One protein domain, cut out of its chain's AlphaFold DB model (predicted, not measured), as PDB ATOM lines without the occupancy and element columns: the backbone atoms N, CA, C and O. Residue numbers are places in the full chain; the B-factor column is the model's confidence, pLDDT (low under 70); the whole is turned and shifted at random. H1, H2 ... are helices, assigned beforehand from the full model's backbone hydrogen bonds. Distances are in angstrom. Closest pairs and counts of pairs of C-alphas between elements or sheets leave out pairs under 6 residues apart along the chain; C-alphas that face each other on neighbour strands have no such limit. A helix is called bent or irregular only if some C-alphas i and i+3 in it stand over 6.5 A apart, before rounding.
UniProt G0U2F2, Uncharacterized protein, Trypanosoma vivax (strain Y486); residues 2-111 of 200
ATOM      1  N   GLU A   2     172.291 136.832 157.009       48.38
ATOM      2  CA  GLU A   2     172.159 136.731 158.484       48.38
ATOM      3  C   GLU A   2     171.664 138.029 159.152       48.38
ATOM      4  O   GLU A   2     171.303 138.032 160.326       48.38
ATOM      5  N   GLY A   3     171.604 139.139 158.404       47.53
ATOM      6  CA  GLY A   3     171.184 140.445 158.926       47.53
ATOM      7  C   GLY A   3     169.671 140.605 159.115       47.53
ATOM      8  O   GLY A   3     169.249 141.354 159.990       47.53
ATOM      9  N   ASN A   4     168.846 139.880 158.350       52.81
ATOM     10  CA  ASN A   4     167.388 140.077 158.354       52.81
ATOM     11  C   ASN A   4     166.693 139.404 159.558       52.81
ATOM     12  O   ASN A   4     165.677 139.879 160.057       52.81
ATOM     13  N   THR A   5     167.273 138.320 160.083       58.69
ATOM     14  CA  THR A   5     166.691 137.540 161.188       58.69
ATOM     15  C   THR A   5     166.870 138.230 162.545       58.69
ATOM     16  O   THR A   5     165.973 138.189 163.382       58.69
ATOM     17  N   LYS A   6     168.001 138.919 162.757       57.12
ATOM     18  CA  LYS A   6     168.294 139.626 164.019       57.12
ATOM     19  C   LYS A   6     167.446 140.890 164.199       57.12
ATOM     20  O   LYS A   6     166.982 141.149 165.305       57.12
ATOM     21  N   ALA A   7     167.199 141.637 163.120       60.41
ATOM     22  CA  ALA A   7     166.304 142.798 163.146       60.41
ATOM     23  C   ALA A   7     164.855 142.389 163.475       60.41
ATOM     24  O   ALA A   7     164.205 143.012 164.308       60.41
ATOM     25  N   SER A   8     164.388 141.273 162.903       67.81
ATOM     26  CA  SER A   8     163.054 140.726 163.179       67.81
ATOM     27  C   SER A   8     162.889 140.244 164.630       67.81
ATOM     28  O   SER A   8     161.862 140.512 165.249       67.81
ATOM     29  N   GLN A   9     163.905 139.595 165.208       72.94
ATOM     30  CA  GLN A   9     163.875 139.158 166.613       72.94
ATOM     31  C   GLN A   9     163.858 140.332 167.597       72.94
ATOM     32  O   GLN A   9     163.143 140.291 168.597       72.94
ATOM     33  N   HIS A  10     164.619 141.385 167.302       74.19
ATOM     34  CA  HIS A  10     164.654 142.582 168.129       74.19
ATOM     35  C   HIS A  10     163.303 143.320 168.133       74.19
ATOM     36  O   HIS A  10     162.836 143.780 169.176       74.19
ATOM     37  N   ASP A  11     162.644 143.381 166.978       81.56
ATOM     38  CA  ASP A  11     161.322 143.990 166.833       81.56
ATOM     39  C   ASP A  11     160.222 143.190 167.538       81.56
ATOM     40  O   ASP A  11     159.346 143.773 168.181       81.56
ATOM     41  N   LEU A  12     160.282 141.858 167.476       84.38
ATOM     42  CA  LEU A  12     159.382 140.990 168.235       84.38
ATOM     43  C   LEU A  12     159.558 141.190 169.744       84.38
ATOM     44  O   LEU A  12     158.572 141.432 170.439       84.38
ATOM     45  N   ALA A  13     160.801 141.180 170.233       86.00
ATOM     46  CA  ALA A  13     161.095 141.409 171.645       86.00
ATOM     47  C   ALA A  13     160.601 142.789 172.114       86.00
ATOM     48  O   ALA A  13     159.962 142.891 173.161       86.00
ATOM     49  N   PHE A  14     160.826 143.840 171.319       88.88
ATOM     50  CA  PHE A  14     160.312 145.182 171.602       88.88
ATOM     51  C   PHE A  14     158.784 145.187 171.748       88.88
ATOM     52  O   PHE A  14     158.258 145.680 172.747       88.88
ATOM     53  N   ASN A  15     158.071 144.587 170.792       90.56
ATOM     54  CA  ASN A  15     156.611 144.537 170.806       90.56
ATOM     55  C   ASN A  15     156.066 143.730 171.993       90.56
ATOM     56  O   ASN A  15     155.074 144.127 172.605       90.56
ATOM     57  N   GLU A  16     156.715 142.623 172.363       91.19
ATOM     58  CA  GLU A  16     156.332 141.833 173.536       91.19
ATOM     59  C   GLU A  16     156.515 142.612 174.840       91.19
ATOM     60  O   GLU A  16     155.616 142.625 175.687       91.19
ATOM     61  N   ARG A  17     157.646 143.311 174.996       92.00
ATOM     62  CA  ARG A  17     157.907 144.160 176.168       92.00
ATOM     63  C   ARG A  17     156.904 145.299 176.258       92.00
ATOM     64  O   ARG A  17     156.348 145.543 177.328       92.00
ATOM     65  N   LEU A  18     156.619 145.949 175.135       93.25
ATOM     66  CA  LEU A  18     155.648 147.030 175.060       93.25
ATOM     67  C   LEU A  18     154.235 146.539 175.412       93.25
ATOM     68  O   LEU A  18     153.556 147.149 176.238       93.25
ATOM     69  N   LYS A  19     153.820 145.384 174.878       95.44
ATOM     70  CA  LYS A  19     152.554 144.729 175.240       95.44
ATOM     71  C   LYS A  19     152.491 144.398 176.734       95.44
ATOM     72  O   LYS A  19     151.470 144.653 177.370       95.44
ATOM     73  N   GLY A  20     153.579 143.879 177.306       95.75
ATOM     74  CA  GLY A  20     153.695 143.618 178.743       95.75
ATOM     75  C   GLY A  20     153.562 144.886 179.591       95.75
ATOM     76  O   GLY A  20     152.866 144.883 180.607       95.75
ATOM     77  N   ALA A  21     154.166 145.992 179.148       95.88
ATOM     78  CA  ALA A  21     154.062 147.287 179.812       95.88
ATOM     79  C   ALA A  21     152.631 147.850 179.773       95.88
ATOM     80  O   ALA A  21     152.143 148.345 180.793       95.88
ATOM     81  N   TYR A  22     151.932 147.730 178.639       97.75
ATOM     82  CA  TYR A  22     150.523 148.117 178.530       97.75
ATOM     83  C   TYR A  22     149.620 147.256 179.416       97.75
ATOM     84  O   TYR A  22     148.815 147.807 180.161       97.75
ATOM     85  N   ALA A  23     149.789 145.931 179.410       97.88
ATOM     86  CA  ALA A  23     149.023 145.042 180.283       97.88
ATOM     87  C   ALA A  23     149.209 145.414 181.765       97.88
ATOM     88  O   ALA A  23     148.236 145.593 182.489       97.88
ATOM     89  N   ALA A  24     150.453 145.660 182.189       97.19
ATOM     90  CA  ALA A  24     150.743 146.103 183.550       97.19
ATOM     91  C   ALA A  24     150.116 147.473 183.885       97.19
ATOM     92  O   ALA A  24     149.672 147.693 185.012       97.19
ATOM     93  N   LYS A  25     150.037 148.405 182.924       97.62
ATOM     94  CA  LYS A  25     149.326 149.681 183.106       97.62
ATOM     95  C   LYS A  25     147.829 149.464 183.357       97.62
ATOM     96  O   LYS A  25     147.264 150.120 184.236       97.62
ATOM     97  N   GLU A  26     147.193 148.582 182.594       98.31
ATOM     98  CA  GLU A  26     145.761 148.292 182.726       98.31
ATOM     99  C   GLU A  26     145.451 147.538 184.029       98.31
ATOM    100  O   GLU A  26     144.528 147.923 184.752       98.31
ATOM    101  N   ASP A  27     146.285 146.568 184.413       98.19
ATOM    102  CA  ASP A  27     146.206 145.887 185.715       98.19
ATOM    103  C   ASP A  27     146.338 146.890 186.872       98.19
ATOM    104  O   ASP A  27     145.545 146.893 187.815       98.19
ATOM    105  N   GLY A  28     147.304 147.812 186.776       97.94
ATOM    106  CA  GLY A  28     147.498 148.871 187.764       97.94
ATOM    107  C   GLY A  28     146.317 149.840 187.842       97.94
ATOM    108  O   GLY A  28     145.949 150.277 188.934       97.94
ATOM    109  N   THR A  29     145.686 150.147 186.706       97.75
ATOM    110  CA  THR A  29     144.488 151.000 186.648       97.75
ATOM    111  C   THR A  29     143.290 150.292 187.277       97.75
ATOM    112  O   THR A  29     142.568 150.886 188.077       97.75
ATOM    113  N   THR A  30     143.135 148.997 187.004       98.44
ATOM    114  CA  THR A  30     142.112 148.140 187.615       98.44
ATOM    115  C   THR A  30     142.284 148.072 189.134       98.44
ATOM    116  O   THR A  30     141.337 148.336 189.876       98.44
ATOM    117  N   ALA A  31     143.502 147.815 189.617       98.00
ATOM    118  CA  ALA A  31     143.814 147.791 191.044       98.00
ATOM    119  C   ALA A  31     143.587 149.157 191.718       98.00
ATOM    120  O   ALA A  31     143.053 149.223 192.827       98.00
ATOM    121  N   LEU A  32     143.943 150.259 191.045       97.75
ATOM    122  CA  LEU A  32     143.704 151.620 191.532       97.75
ATOM    123  C   LEU A  32     142.206 151.914 191.683       97.75
ATOM    124  O   LEU A  32     141.799 152.466 192.707       97.75
ATOM    125  N   ASN A  33     141.398 151.532 190.693       97.50
ATOM    126  CA  ASN A  33     139.945 151.701 190.731       97.50
ATOM    127  C   ASN A  33     139.303 150.835 191.826       97.50
ATOM    128  O   ASN A  33     138.352 151.267 192.466       97.50
ATOM    129  N   ALA A  34     139.877 149.663 192.107       97.38
ATOM    130  CA  ALA A  34     139.485 148.796 193.217       97.38
ATOM    131  C   ALA A  34     140.001 149.264 194.598       97.38
ATOM    132  O   ALA A  34     139.816 148.563 195.592       97.38
ATOM    133  N   GLY A  35     140.692 150.408 194.687       96.81
ATOM    134  CA  GLY A  35     141.247 150.933 195.942       96.81
ATOM    135  C   GLY A  35     142.486 150.189 196.461       96.81
ATOM    136  O   GLY A  35     143.000 150.504 197.533       96.81
ATOM    137  N   LYS A  36     143.023 149.232 195.699       98.00
ATOM    138  CA  LYS A  36     144.180 148.417 196.080       98.00
ATOM    139  C   LYS A  36     145.491 149.130 195.745       98.00
ATOM    140  O   LYS A  36     146.210 148.770 194.816       98.00
ATOM    141  N   LEU A  37     145.815 150.163 196.520       97.62
ATOM    142  CA  LEU A  37     146.923 151.083 196.222       97.62
ATOM    143  C   LEU A  37     148.298 150.393 196.136       97.62
ATOM    144  O   LEU A  37     149.090 150.703 195.247       97.62
ATOM    145  N   ARG A  38     148.575 149.418 197.016       96.31
ATOM    146  CA  ARG A  38     149.840 148.652 197.006       96.31
ATOM    147  C   ARG A  38     149.985 147.766 195.767       96.31
ATOM    148  O   ARG A  38     151.074 147.671 195.211       96.31
ATOM    149  N   GLU A  39     148.896 147.143 195.326       97.31
ATOM    150  CA  GLU A  39     148.886 146.356 194.089       97.31
ATOM    151  C   GLU A  39     149.046 147.281 192.876       97.31
ATOM    152  O   GLU A  39     149.871 147.021 192.004       97.31
ATOM    153  N   ALA A  40     148.346 148.419 192.862       98.06
ATOM    154  CA  ALA A  40     148.437 149.393 191.779       98.06
ATOM    155  C   ALA A  40     149.876 149.889 191.560       98.06
ATOM    156  O   ALA A  40     150.379 149.849 190.437       98.06
ATOM    157  N   ILE A  41     150.572 150.310 192.627       95.81
ATOM    158  CA  ILE A  41     151.964 150.772 192.501       95.81
ATOM    159  C   ILE A  41     152.904 149.647 192.053       95.81
ATOM    160  O   ILE A  41     153.817 149.905 191.270       95.81
ATOM    161  N   PHE A  42     152.666 148.407 192.494       96.44
ATOM    162  CA  PHE A  42     153.433 147.244 192.049       96.44
ATOM    163  C   PHE A  42     153.293 147.027 190.538       96.44
ATOM    164  O   PHE A  42     154.302 146.921 189.838       96.44
ATOM    165  N   TYR A  43     152.067 147.037 190.012       97.94
ATOM    166  CA  TYR A  43     151.828 146.880 188.578       97.94
ATOM    167  C   TYR A  43     152.445 148.013 187.754       97.94
ATOM    168  O   TYR A  43     153.081 147.752 186.734       97.94
ATOM    169  N   TYR A  44     152.363 149.264 188.216       96.69
ATOM    170  CA  TYR A  44     153.012 150.363 187.500       96.69
ATOM    171  C   TYR A  44     154.543 150.250 187.496       96.69
ATOM    172  O   TYR A  44     155.163 150.473 186.454       96.69
ATOM    173  N   LYS A  45     155.159 149.825 188.610       93.62
ATOM    174  CA  LYS A  45     156.600 149.512 188.656       93.62
ATOM    175  C   LYS A  45     156.958 148.385 187.687       93.62
ATOM    176  O   LYS A  45     157.922 148.520 186.939       93.62
ATOM    177  N   LYS A  46     156.151 147.319 187.638       93.31
ATOM    178  CA  LYS A  46     156.310 146.216 186.677       93.31
ATOM    179  C   LYS A  46     156.269 146.722 185.229       93.31
ATOM    180  O   LYS A  46     157.104 146.322 184.425       93.31
ATOM    181  N   GLY A  47     155.362 147.649 184.911       93.75
ATOM    182  CA  GLY A  47     155.318 148.326 183.612       93.75
ATOM    183  C   GLY A  47     156.629 149.046 183.276       93.75
ATOM    184  O   GLY A  47     157.180 148.851 182.197       93.75
ATOM    185  N   CYS A  48     157.178 149.813 184.223       91.12
ATOM    186  CA  CYS A  48     158.466 150.490 184.049       91.12
ATOM    187  C   CYS A  48     159.629 149.506 183.850       91.12
ATOM    188  O   CYS A  48     160.532 149.801 183.074       91.12
ATOM    189  N   MET A  49     159.602 148.334 184.498       89.44
ATOM    190  CA  MET A  49     160.626 147.298 184.298       89.44
ATOM    191  C   MET A  49     160.630 146.761 182.864       89.44
ATOM    192  O   MET A  49     161.701 146.570 182.299       89.44
ATOM    193  N   TYR A  50     159.461 146.570 182.240       90.44
ATOM    194  CA  TYR A  50     159.395 146.177 180.825       90.44
ATOM    195  C   TYR A  50     160.002 147.227 179.887       90.44
ATOM    196  O   TYR A  50     160.539 146.866 178.844       90.44
ATOM    197  N   LEU A  51     159.940 148.505 180.264       88.94
ATOM    198  CA  LEU A  51     160.494 149.615 179.488       88.94
ATOM    199  C   LEU A  51     161.951 149.947 179.849       88.94
ATOM    200  O   LEU A  51     162.558 150.805 179.209       88.94
ATOM    201  N   GLY A  52     162.520 149.297 180.870       83.19
ATOM    202  CA  GLY A  52     163.801 149.677 181.469       83.19
ATOM    203  C   GLY A  52     164.964 149.696 180.477       83.19
ATOM    204  O   GLY A  52     165.793 150.606 180.532       83.19
ATOM    205  N   GLU A  53     164.982 148.753 179.536       78.00
ATOM    206  CA  GLU A  53     166.006 148.616 178.487       78.00
ATOM    207  C   GLU A  53     165.974 149.778 177.465       78.00
ATOM    208  O   GLU A  53     166.967 150.039 176.785       78.00
ATOM    209  N   TYR A  54     164.864 150.523 177.396       79.25
ATOM    210  CA  TYR A  54     164.604 151.562 176.391       79.25
ATOM    211  C   TYR A  54     164.632 152.997 176.946       79.25
ATOM    212  O   TYR A  54     164.617 153.955 176.175       79.25
ATOM    213  N   ILE A  55     164.682 153.162 178.272       74.88
ATOM    214  CA  ILE A  55     164.655 154.467 178.950       74.88
ATOM    215  C   ILE A  55     166.072 154.877 179.390       74.88
ATOM    216  O   ILE A  55     166.810 154.102 180.005       74.88
ATOM    217  N   SER A  56     166.459 156.124 179.098       61.62
ATOM    218  CA  SER A  56     167.782 156.683 179.421       61.62
ATOM    219  C   SER A  56     168.058 156.766 180.933       61.62
ATOM    220  O   SER A  56     167.194 157.151 181.715       61.62
ATOM    221  N   ILE A  57     169.308 156.494 181.341       52.69
ATOM    222  CA  ILE A  57     169.792 156.553 182.746       52.69
ATOM    223  C   ILE A  57     169.574 157.930 183.396       52.69
ATOM    224  O   ILE A  57     169.366 158.020 184.601       52.69
ATOM    225  N   THR A  58     169.552 159.017 182.627       49.22
ATOM    226  CA  THR A  58     169.237 160.353 183.163       49.22
ATOM    227  C   THR A  58     167.830 160.444 183.760       49.22
ATOM    228  O   THR A  58     167.609 161.244 184.660       49.22
ATOM    229  N   GLN A  59     166.902 159.583 183.335       52.28
ATOM    230  CA  GLN A  59     165.530 159.494 183.851       52.28
ATOM    231  C   GLN A  59     165.371 158.429 184.955       52.28
ATOM    232  O   GLN A  59     164.245 158.162 185.385       52.28
ATOM    233  N   ARG A  60     166.475 157.794 185.395       52.47
ATOM    234  CA  ARG A  60     166.478 156.644 186.316       52.47
ATOM    235  C   ARG A  60     166.691 156.949 187.785       52.47
ATOM    236  O   ARG A  60     166.587 156.006 188.542       52.47
ATOM    237  N   ARG A  61     166.979 158.182 188.217       48.41
ATOM    238  CA  ARG A  61     167.279 158.433 189.641       48.41
ATOM    239  C   ARG A  61     166.059 158.154 190.522       48.41
ATOM    240  O   ARG A  61     165.287 159.068 190.789       48.41
ATOM    241  N   CYS A  62     165.892 156.897 190.915       47.03
ATOM    242  CA  CYS A  62     164.852 156.399 191.782       47.03
ATOM    243  C   CYS A  62     165.502 156.027 193.112       47.03
ATOM    244  O   CYS A  62     166.582 155.447 193.129       47.03
ATOM    245  N   SER A  63     164.869 156.339 194.239       51.47
ATOM    246  CA  SER A  63     165.378 155.912 195.556       51.47
ATOM    247  C   SER A  63     165.308 154.387 195.773       51.47
ATOM    248  O   SER A  63     165.839 153.863 196.753       51.47
ATOM    249  N   ASP A  64     164.679 153.652 194.851       55.72
ATOM    250  CA  ASP A  64     164.478 152.207 194.921       55.72
ATOM    251  C   ASP A  64     165.664 151.444 194.303       55.72
ATOM    252  O   ASP A  64     165.621 150.985 193.158       55.72
ATOM    253  N   ALA A  65     166.731 151.301 195.095       56.91
ATOM    254  CA  ALA A  65     167.987 150.644 194.718       56.91
ATOM    255  C   ALA A  65     167.807 149.237 194.111       56.91
ATOM    256  O   ALA A  65     168.653 148.778 193.346       56.91
ATOM    257  N   PHE A  66     166.706 148.545 194.424       51.12
ATOM    258  CA  PHE A  66     166.403 147.223 193.877       51.12
ATOM    259  C   PHE A  66     165.992 147.273 192.401       51.12
ATOM    260  O   PHE A  66     166.407 146.424 191.610       51.12
ATOM    261  N   VAL A  67     165.199 148.278 192.017       56.66
ATOM    262  CA  VAL A  67     164.799 148.474 190.619       56.66
ATOM    263  C   VAL A  67     166.009 148.922 189.805       56.66
ATOM    264  O   VAL A  67     166.254 148.357 188.743       56.66
ATOM    265  N   ASP A  68     166.820 149.836 190.333       60.97
ATOM    266  CA  ASP A  68     168.051 150.263 189.660       60.97
ATOM    267  C   ASP A  68     169.027 149.090 189.478       60.97
ATOM    268  O   ASP A  68     169.488 148.851 188.363       60.97
ATOM    269  N   MET A  69     169.236 148.258 190.505       62.62
ATOM    270  CA  MET A  69     170.108 147.078 190.417       62.62
ATOM    271  C   MET A  69     169.621 146.040 189.391       62.62
ATOM    272  O   MET A  69     170.424 145.487 188.633       62.62
ATOM    273  N   LEU A  70     168.317 145.740 189.353       57.03
ATOM    274  CA  LEU A  70     167.765 144.763 188.406       57.03
ATOM    275  C   LEU A  70     167.872 145.242 186.960       57.03
ATOM    276  O   LEU A  70     168.150 144.442 186.065       57.03
ATOM    277  N   VAL A  71     167.673 146.538 186.734       58.09
ATOM    278  CA  VAL A  71     167.707 147.104 185.389       58.09
ATOM    279  C   VAL A  71     169.155 147.381 184.943       58.09
ATOM    280  O   VAL A  71     169.474 147.239 183.764       58.09
ATOM    281  N   ASP A  72     170.075 147.698 185.854       59.47
ATOM    282  CA  ASP A  72     171.505 147.826 185.539       59.47
ATOM    283  C   ASP A  72     172.133 146.483 185.158       59.47
ATOM    284  O   ASP A  72     172.934 146.418 184.224       59.47
ATOM    285  N   ARG A  73     171.685 145.382 185.778       55.94
ATOM    286  CA  ARG A  73     172.106 144.027 185.395       55.94
ATOM    287  C   ARG A  73     171.645 143.628 183.987       55.94
ATOM    288  O   ARG A  73     172.309 142.819 183.346       55.94
ATOM    289  N   GLN A  74     170.543 144.195 183.496       54.97
ATOM    290  CA  GLN A  74     170.033 143.960 182.137       54.97
ATOM    291  C   GLN A  74     170.704 144.859 181.079       54.97
ATOM    292  O   GLN A  74     170.758 144.503 179.907       54.97
ATOM    293  N   ASN A  75     171.277 145.993 181.489       52.56
ATOM    294  CA  ASN A  75     171.772 147.056 180.608       52.56
ATOM    295  C   ASN A  75     173.201 146.894 180.068       52.56
ATOM    296  O   ASN A  75     173.640 147.725 179.270       52.56
ATOM    297  N   VAL A  76     173.955 145.883 180.510       50.62
ATOM    298  CA  VAL A  76     175.360 145.687 180.089       50.62
ATOM    299  C   VAL A  76     175.464 145.283 178.606       50.62
ATOM    300  O   VAL A  76     176.533 145.365 178.004       50.62
ATOM    301  N   HIS A  77     174.348 144.933 177.966       45.06
ATOM    302  CA  HIS A  77     174.303 144.564 176.557       45.06
ATOM    303  C   HIS A  77     173.576 145.636 175.735       45.06
ATOM    304  O   HIS A  77     172.362 145.768 175.810       45.06
ATOM    305  N   THR A  78     174.355 146.410 174.968       51.09
ATOM    306  CA  THR A  78     173.961 147.157 173.753       51.09
ATOM    307  C   THR A  78     172.531 147.701 173.729       51.09
ATOM    308  O   THR A  78     171.606 147.013 173.301       51.09
ATOM    309  N   ARG A  79     172.363 148.979 174.093       56.91
ATOM    310  CA  ARG A  79     171.091 149.678 173.885       56.91
ATOM    311  C   ARG A  79     170.711 149.657 172.408       56.91
ATOM    312  O   ARG A  79     171.486 150.150 171.583       56.91
ATOM    313  N   PRO A  80     169.521 149.161 172.072       59.72
ATOM    314  CA  PRO A  80     169.030 149.244 170.714       59.72
ATOM    315  C   PRO A  80     168.790 150.704 170.342       59.72
ATOM    316  O   PRO A  80     168.135 151.446 171.074       59.72
ATOM    317  N   SER A  81     169.310 151.119 169.192       66.56
ATOM    318  CA  SER A  81     168.912 152.376 168.561       66.56
ATOM    319  C   SER A  81     167.430 152.264 168.188       66.56
ATOM    320  O   SER A  81     167.065 151.542 167.263       66.56
ATOM    321  N   LEU A  82     166.559 152.919 168.959       77.12
ATOM    322  CA  LEU A  82     165.138 153.021 168.635       77.12
ATOM    323  C   LEU A  82     164.910 154.132 167.610       77.12
ATOM    324  O   LEU A  82     165.570 155.172 167.645       77.12
ATOM    325  N   SER A  83     163.924 153.935 166.733       85.38
ATOM    326  CA  SER A  83     163.398 155.025 165.912       85.38
ATOM    327  C   SER A  83     162.757 156.099 166.798       85.38
ATOM    328  O   SER A  83     162.295 155.819 167.909       85.38
ATOM    329  N   ALA A  84     162.687 157.335 166.297       85.56
ATOM    330  CA  ALA A  84     162.075 158.448 167.025       85.56
ATOM    331  C   ALA A  84     160.611 158.161 167.420       85.56
ATOM    332  O   ALA A  84     160.178 158.528 168.510       85.56
ATOM    333  N   GLU A  85     159.866 157.456 166.564       88.38
ATOM    334  CA  GLU A  85     158.476 157.060 166.817       88.38
ATOM    335  C   GLU A  85     158.361 156.064 167.972       88.38
ATOM    336  O   GLU A  85     157.583 156.287 168.901       88.38
ATOM    337  N   ARG A  86     159.187 155.011 167.970       89.06
ATOM    338  CA  ARG A  86     159.200 154.007 169.045       89.06
ATOM    339  C   ARG A  86     159.655 154.606 170.367       89.06
ATOM    340  O   ARG A  86     159.078 154.308 171.408       89.06
ATOM    341  N   LEU A  87     160.653 155.490 170.337       87.06
ATOM    342  CA  LEU A  87     161.092 156.206 171.531       87.06
ATOM    343  C   LEU A  87     159.974 157.095 172.093       87.06
ATOM    344  O   LEU A  87     159.754 157.121 173.303       87.06
ATOM    345  N   LYS A  88     159.235 157.794 171.224       89.44
ATOM    346  CA  LYS A  88     158.072 158.595 171.622       89.44
ATOM    347  C   LYS A  88     156.977 157.728 172.243       89.44
ATOM    348  O   LYS A  88     156.395 158.125 173.250       89.44
ATOM    349  N   GLU A  89     156.712 156.550 171.688       92.12
ATOM    350  CA  GLU A  89     155.740 155.607 172.245       92.12
ATOM    351  C   GLU A  89     156.151 155.096 173.634       92.12
ATOM    352  O   GLU A  89     155.359 155.170 174.577       92.12
ATOM    353  N   VAL A  90     157.406 154.666 173.791       91.25
ATOM    354  CA  VAL A  90     157.963 154.253 175.089       91.25
ATOM    355  C   VAL A  90     157.858 155.388 176.108       91.25
ATOM    356  O   VAL A  90     157.388 155.165 177.225       91.25
ATOM    357  N   ASN A  91     158.231 156.613 175.724       91.31
ATOM    358  CA  ASN A  91     158.142 157.780 176.601       91.31
ATOM    359  C   ASN A  91     156.693 158.091 176.993       91.31
ATOM    360  O   ASN A  91     156.432 158.326 178.169       91.31
ATOM    361  N   ASN A  92     155.738 158.028 176.061       94.06
ATOM    362  CA  ASN A  92     154.316 158.221 176.360       94.06
ATOM    363  C   ASN A  92     153.822 157.233 177.424       94.06
ATOM    364  O   ASN A  92     153.159 157.630 178.389       94.06
ATOM    365  N   LEU A  93     154.155 155.950 177.264       95.69
ATOM    366  CA  LEU A  93     153.741 154.920 178.209       95.69
ATOM    367  C   LEU A  93     154.444 155.080 179.561       95.69
ATOM    368  O   LEU A  93     153.790 155.018 180.604       95.69
ATOM    369  N   TYR A  94     155.747 155.359 179.560       94.12
ATOM    370  CA  TYR A  94     156.513 155.611 180.778       94.12
ATOM    371  C   TYR A  94     155.980 156.818 181.557       94.12
ATOM    372  O   TYR A  94     155.764 156.735 182.768       94.12
ATOM    373  N   VAL A  95     155.677 157.915 180.858       94.94
ATOM    374  CA  VAL A  95     155.038 159.103 181.430       94.94
ATOM    375  C   VAL A  95     153.706 158.741 182.065       94.94
ATOM    376  O   VAL A  95     153.448 159.180 183.183       94.94
ATOM    377  N   ALA A  96     152.867 157.942 181.398       96.81
ATOM    378  CA  ALA A  96     151.580 157.513 181.942       96.81
ATOM    379  C   ALA A  96     151.743 156.676 183.225       96.81
ATOM    380  O   ALA A  96     151.073 156.949 184.225       96.81
ATOM    381  N   LEU A  97     152.669 155.713 183.222       96.50
ATOM    382  CA  LEU A  97     152.985 154.868 184.377       96.50
ATOM    383  C   LEU A  97     153.468 155.705 185.568       96.50
ATOM    384  O   LEU A  97     152.888 155.623 186.651       96.50
ATOM    385  N   ARG A  98     154.468 156.573 185.370       95.56
ATOM    386  CA  ARG A  98     155.018 157.438 186.430       95.56
ATOM    387  C   ARG A  98     153.985 158.422 186.969       95.56
ATOM    388  O   ARG A  98     153.885 158.611 188.179       95.56
ATOM    389  N   ASN A  99     153.153 158.982 186.098       96.94
ATOM    390  CA  ASN A  99     152.032 159.823 186.502       96.94
ATOM    391  C   ASN A  99     151.052 159.077 187.421       96.94
ATOM    392  O   ASN A  99     150.615 159.616 188.442       96.94
ATOM    393  N   ASN A 100     150.717 157.832 187.084       98.06
ATOM    394  CA  ASN A 100     149.846 157.013 187.915       98.06
ATOM    395  C   ASN A 100     150.520 156.615 189.238       98.06
ATOM    396  O   ASN A 100     149.863 156.644 190.276       98.06
ATOM    397  N   MET A 101     151.827 156.338 189.241       97.56
ATOM    398  CA  MET A 101     152.593 156.098 190.471       97.56
ATOM    399  C   MET A 101     152.600 157.320 191.393       97.56
ATOM    400  O   MET A 101     152.370 157.167 192.592       97.56
ATOM    401  N   ALA A 102     152.786 158.529 190.853       98.06
ATOM    402  CA  ALA A 102     152.684 159.766 191.625       98.06
ATOM    403  C   ALA A 102     151.288 159.910 192.251       98.06
ATOM    404  O   ALA A 102     151.152 160.218 193.433       98.06
ATOM    405  N   HIS A 103     150.235 159.612 191.484       97.94
ATOM    406  CA  HIS A 103     148.864 159.652 191.985       97.94
ATOM    407  C   HIS A 103     148.598 158.638 193.106       97.94
ATOM    408  O   HIS A 103     148.001 158.994 194.120       97.94
ATOM    409  N   VAL A 104     149.047 157.390 192.941       98.12
ATOM    410  CA  VAL A 104     148.926 156.355 193.976       98.12
ATOM    411  C   VAL A 104     149.707 156.751 195.227       98.12
ATOM    412  O   VAL A 104     149.182 156.623 196.327       98.12
ATOM    413  N   SER A 105     150.916 157.287 195.069       97.94
ATOM    414  CA  SER A 105     151.766 157.697 196.194       97.94
ATOM    415  C   SER A 105     151.125 158.819 197.010       97.94
ATOM    416  O   SER A 105     151.100 158.738 198.234       97.94
ATOM    417  N   LEU A 106     150.484 159.792 196.348       97.81
ATOM    418  CA  LEU A 106     149.666 160.808 197.023       97.81
ATOM    419  C   LEU A 106     148.496 160.198 197.802       97.81
ATOM    420  O   LEU A 106     148.188 160.673 198.887       97.81
ATOM    421  N   LYS A 107     147.836 159.162 197.265       97.75
ATOM    422  CA  LYS A 107     146.755 158.447 197.971       97.75
ATOM    423  C   LYS A 107     147.254 157.610 199.154       97.75
ATOM    424  O   LYS A 107     146.448 157.221 199.988       97.75
ATOM    425  N   MET A 108     148.547 157.294 199.199       97.19
ATOM    426  CA  MET A 108     149.193 156.534 200.272       97.19
ATOM    427  C   MET A 108     149.948 157.431 201.265       97.19
ATOM    428  O   MET A 108     150.720 156.904 202.063       97.19
ATOM    429  N   ASP A 109     149.797 158.757 201.169       97.25
ATOM    430  CA  ASP A 109     150.541 159.756 201.951       97.25
ATOM    431  C   ASP A 109     152.075 159.643 201.839       97.25
ATOM    432  O   ASP A 109     152.836 160.111 202.684       97.25
ATOM    433  N   ARG A 110     152.556 159.048 200.742       97.12
ATOM    434  CA  ARG A 110     153.980 158.963 200.392       97.12
ATOM    435  C   ARG A 110     154.361 160.159 199.532       97.12
ATOM    436  O   ARG A 110     154.509 160.054 198.314       97.12
ATOM    437  N   TYR A 111     154.440 161.326 200.164       97.81
ATOM    438  CA  TYR A 111     154.616 162.592 199.449       97.81
ATOM    439  C   TYR A 111     155.986 162.716 198.772       97.81
ATOM    440  O   TYR A 111     156.049 163.219 197.653       97.81
TER     441      TYR A 111
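What this domain is: This is residues 2 to 111 of the 200 residues of an uncharacterized protein of Trypanosoma vivax (strain Y486) (UniProt G0U2F2). A long helix, H1, lies side by side with H2 and H4 in an up-and-down bundle of three nearly aligned helices, and the short H3 packs on the last part of H2. The first residues of H1 stick out past the rest, with residues 2 to 9 free of contact, and lengthen the rod. The printed part has 110 residues with four named helices, H1, H2, H3 and H4 in chain order, and no named strand; its class is all helix. It is compact, with a radius of gyration of the C-alphas of 15.0 A, and spans 53 by 26 by 21 A.

How they stand to each other: H1, residues 3 to 33, touches H2, residues 37 to 54, at a shallow tilt of 16 degrees, opposite ways; their closest C-alphas, of Ala 21 and Gly 47, are 4.1 A apart. The two form a helical hairpin. H4, residues 84 to 107, touches H2 at 23 degrees, a shallow tilt, opposite ways, with the C-alphas of Tyr 44 and Leu 97 closest at 5.5 A. H1 touches H4 with residues 18 to 32 alone, the same way; the closest C-alphas, of Lys 25 and Leu 97, are 6.5 A apart. H2, the hub, touches H3, residues 65 to 74, with residues 49 to 53 alone; the closest C-alphas, of Gly 52 and Val 71, are 6.1 A apart. H3 is apart from H1 and H4. O i to N i+4 pairs are all within hydrogen-bond range in H4, and in 26 of 27 in H1, 12 of 14 in H2 and 5 of 6 in H3.

Where its parts are: H1 is 46.0 A long, from C-alpha 3 at (171.184, 140.445, 158.926). H2 is 26.6 A long and irregular: C-alphas 50 and 53 are 7.4 A apart. H3 is 14.4 A long. H4 is 34.5 A long, to C-alpha 107 at (146.755, 158.447, 197.971).

The domain as a whole: The C-alphas farthest apart, of Glu 2 and Asp 109, are 53.7 A apart. The printed part has no cut and no long link. In this model pLDDT is under 70 at residues 2 to 8 and 56 to 81.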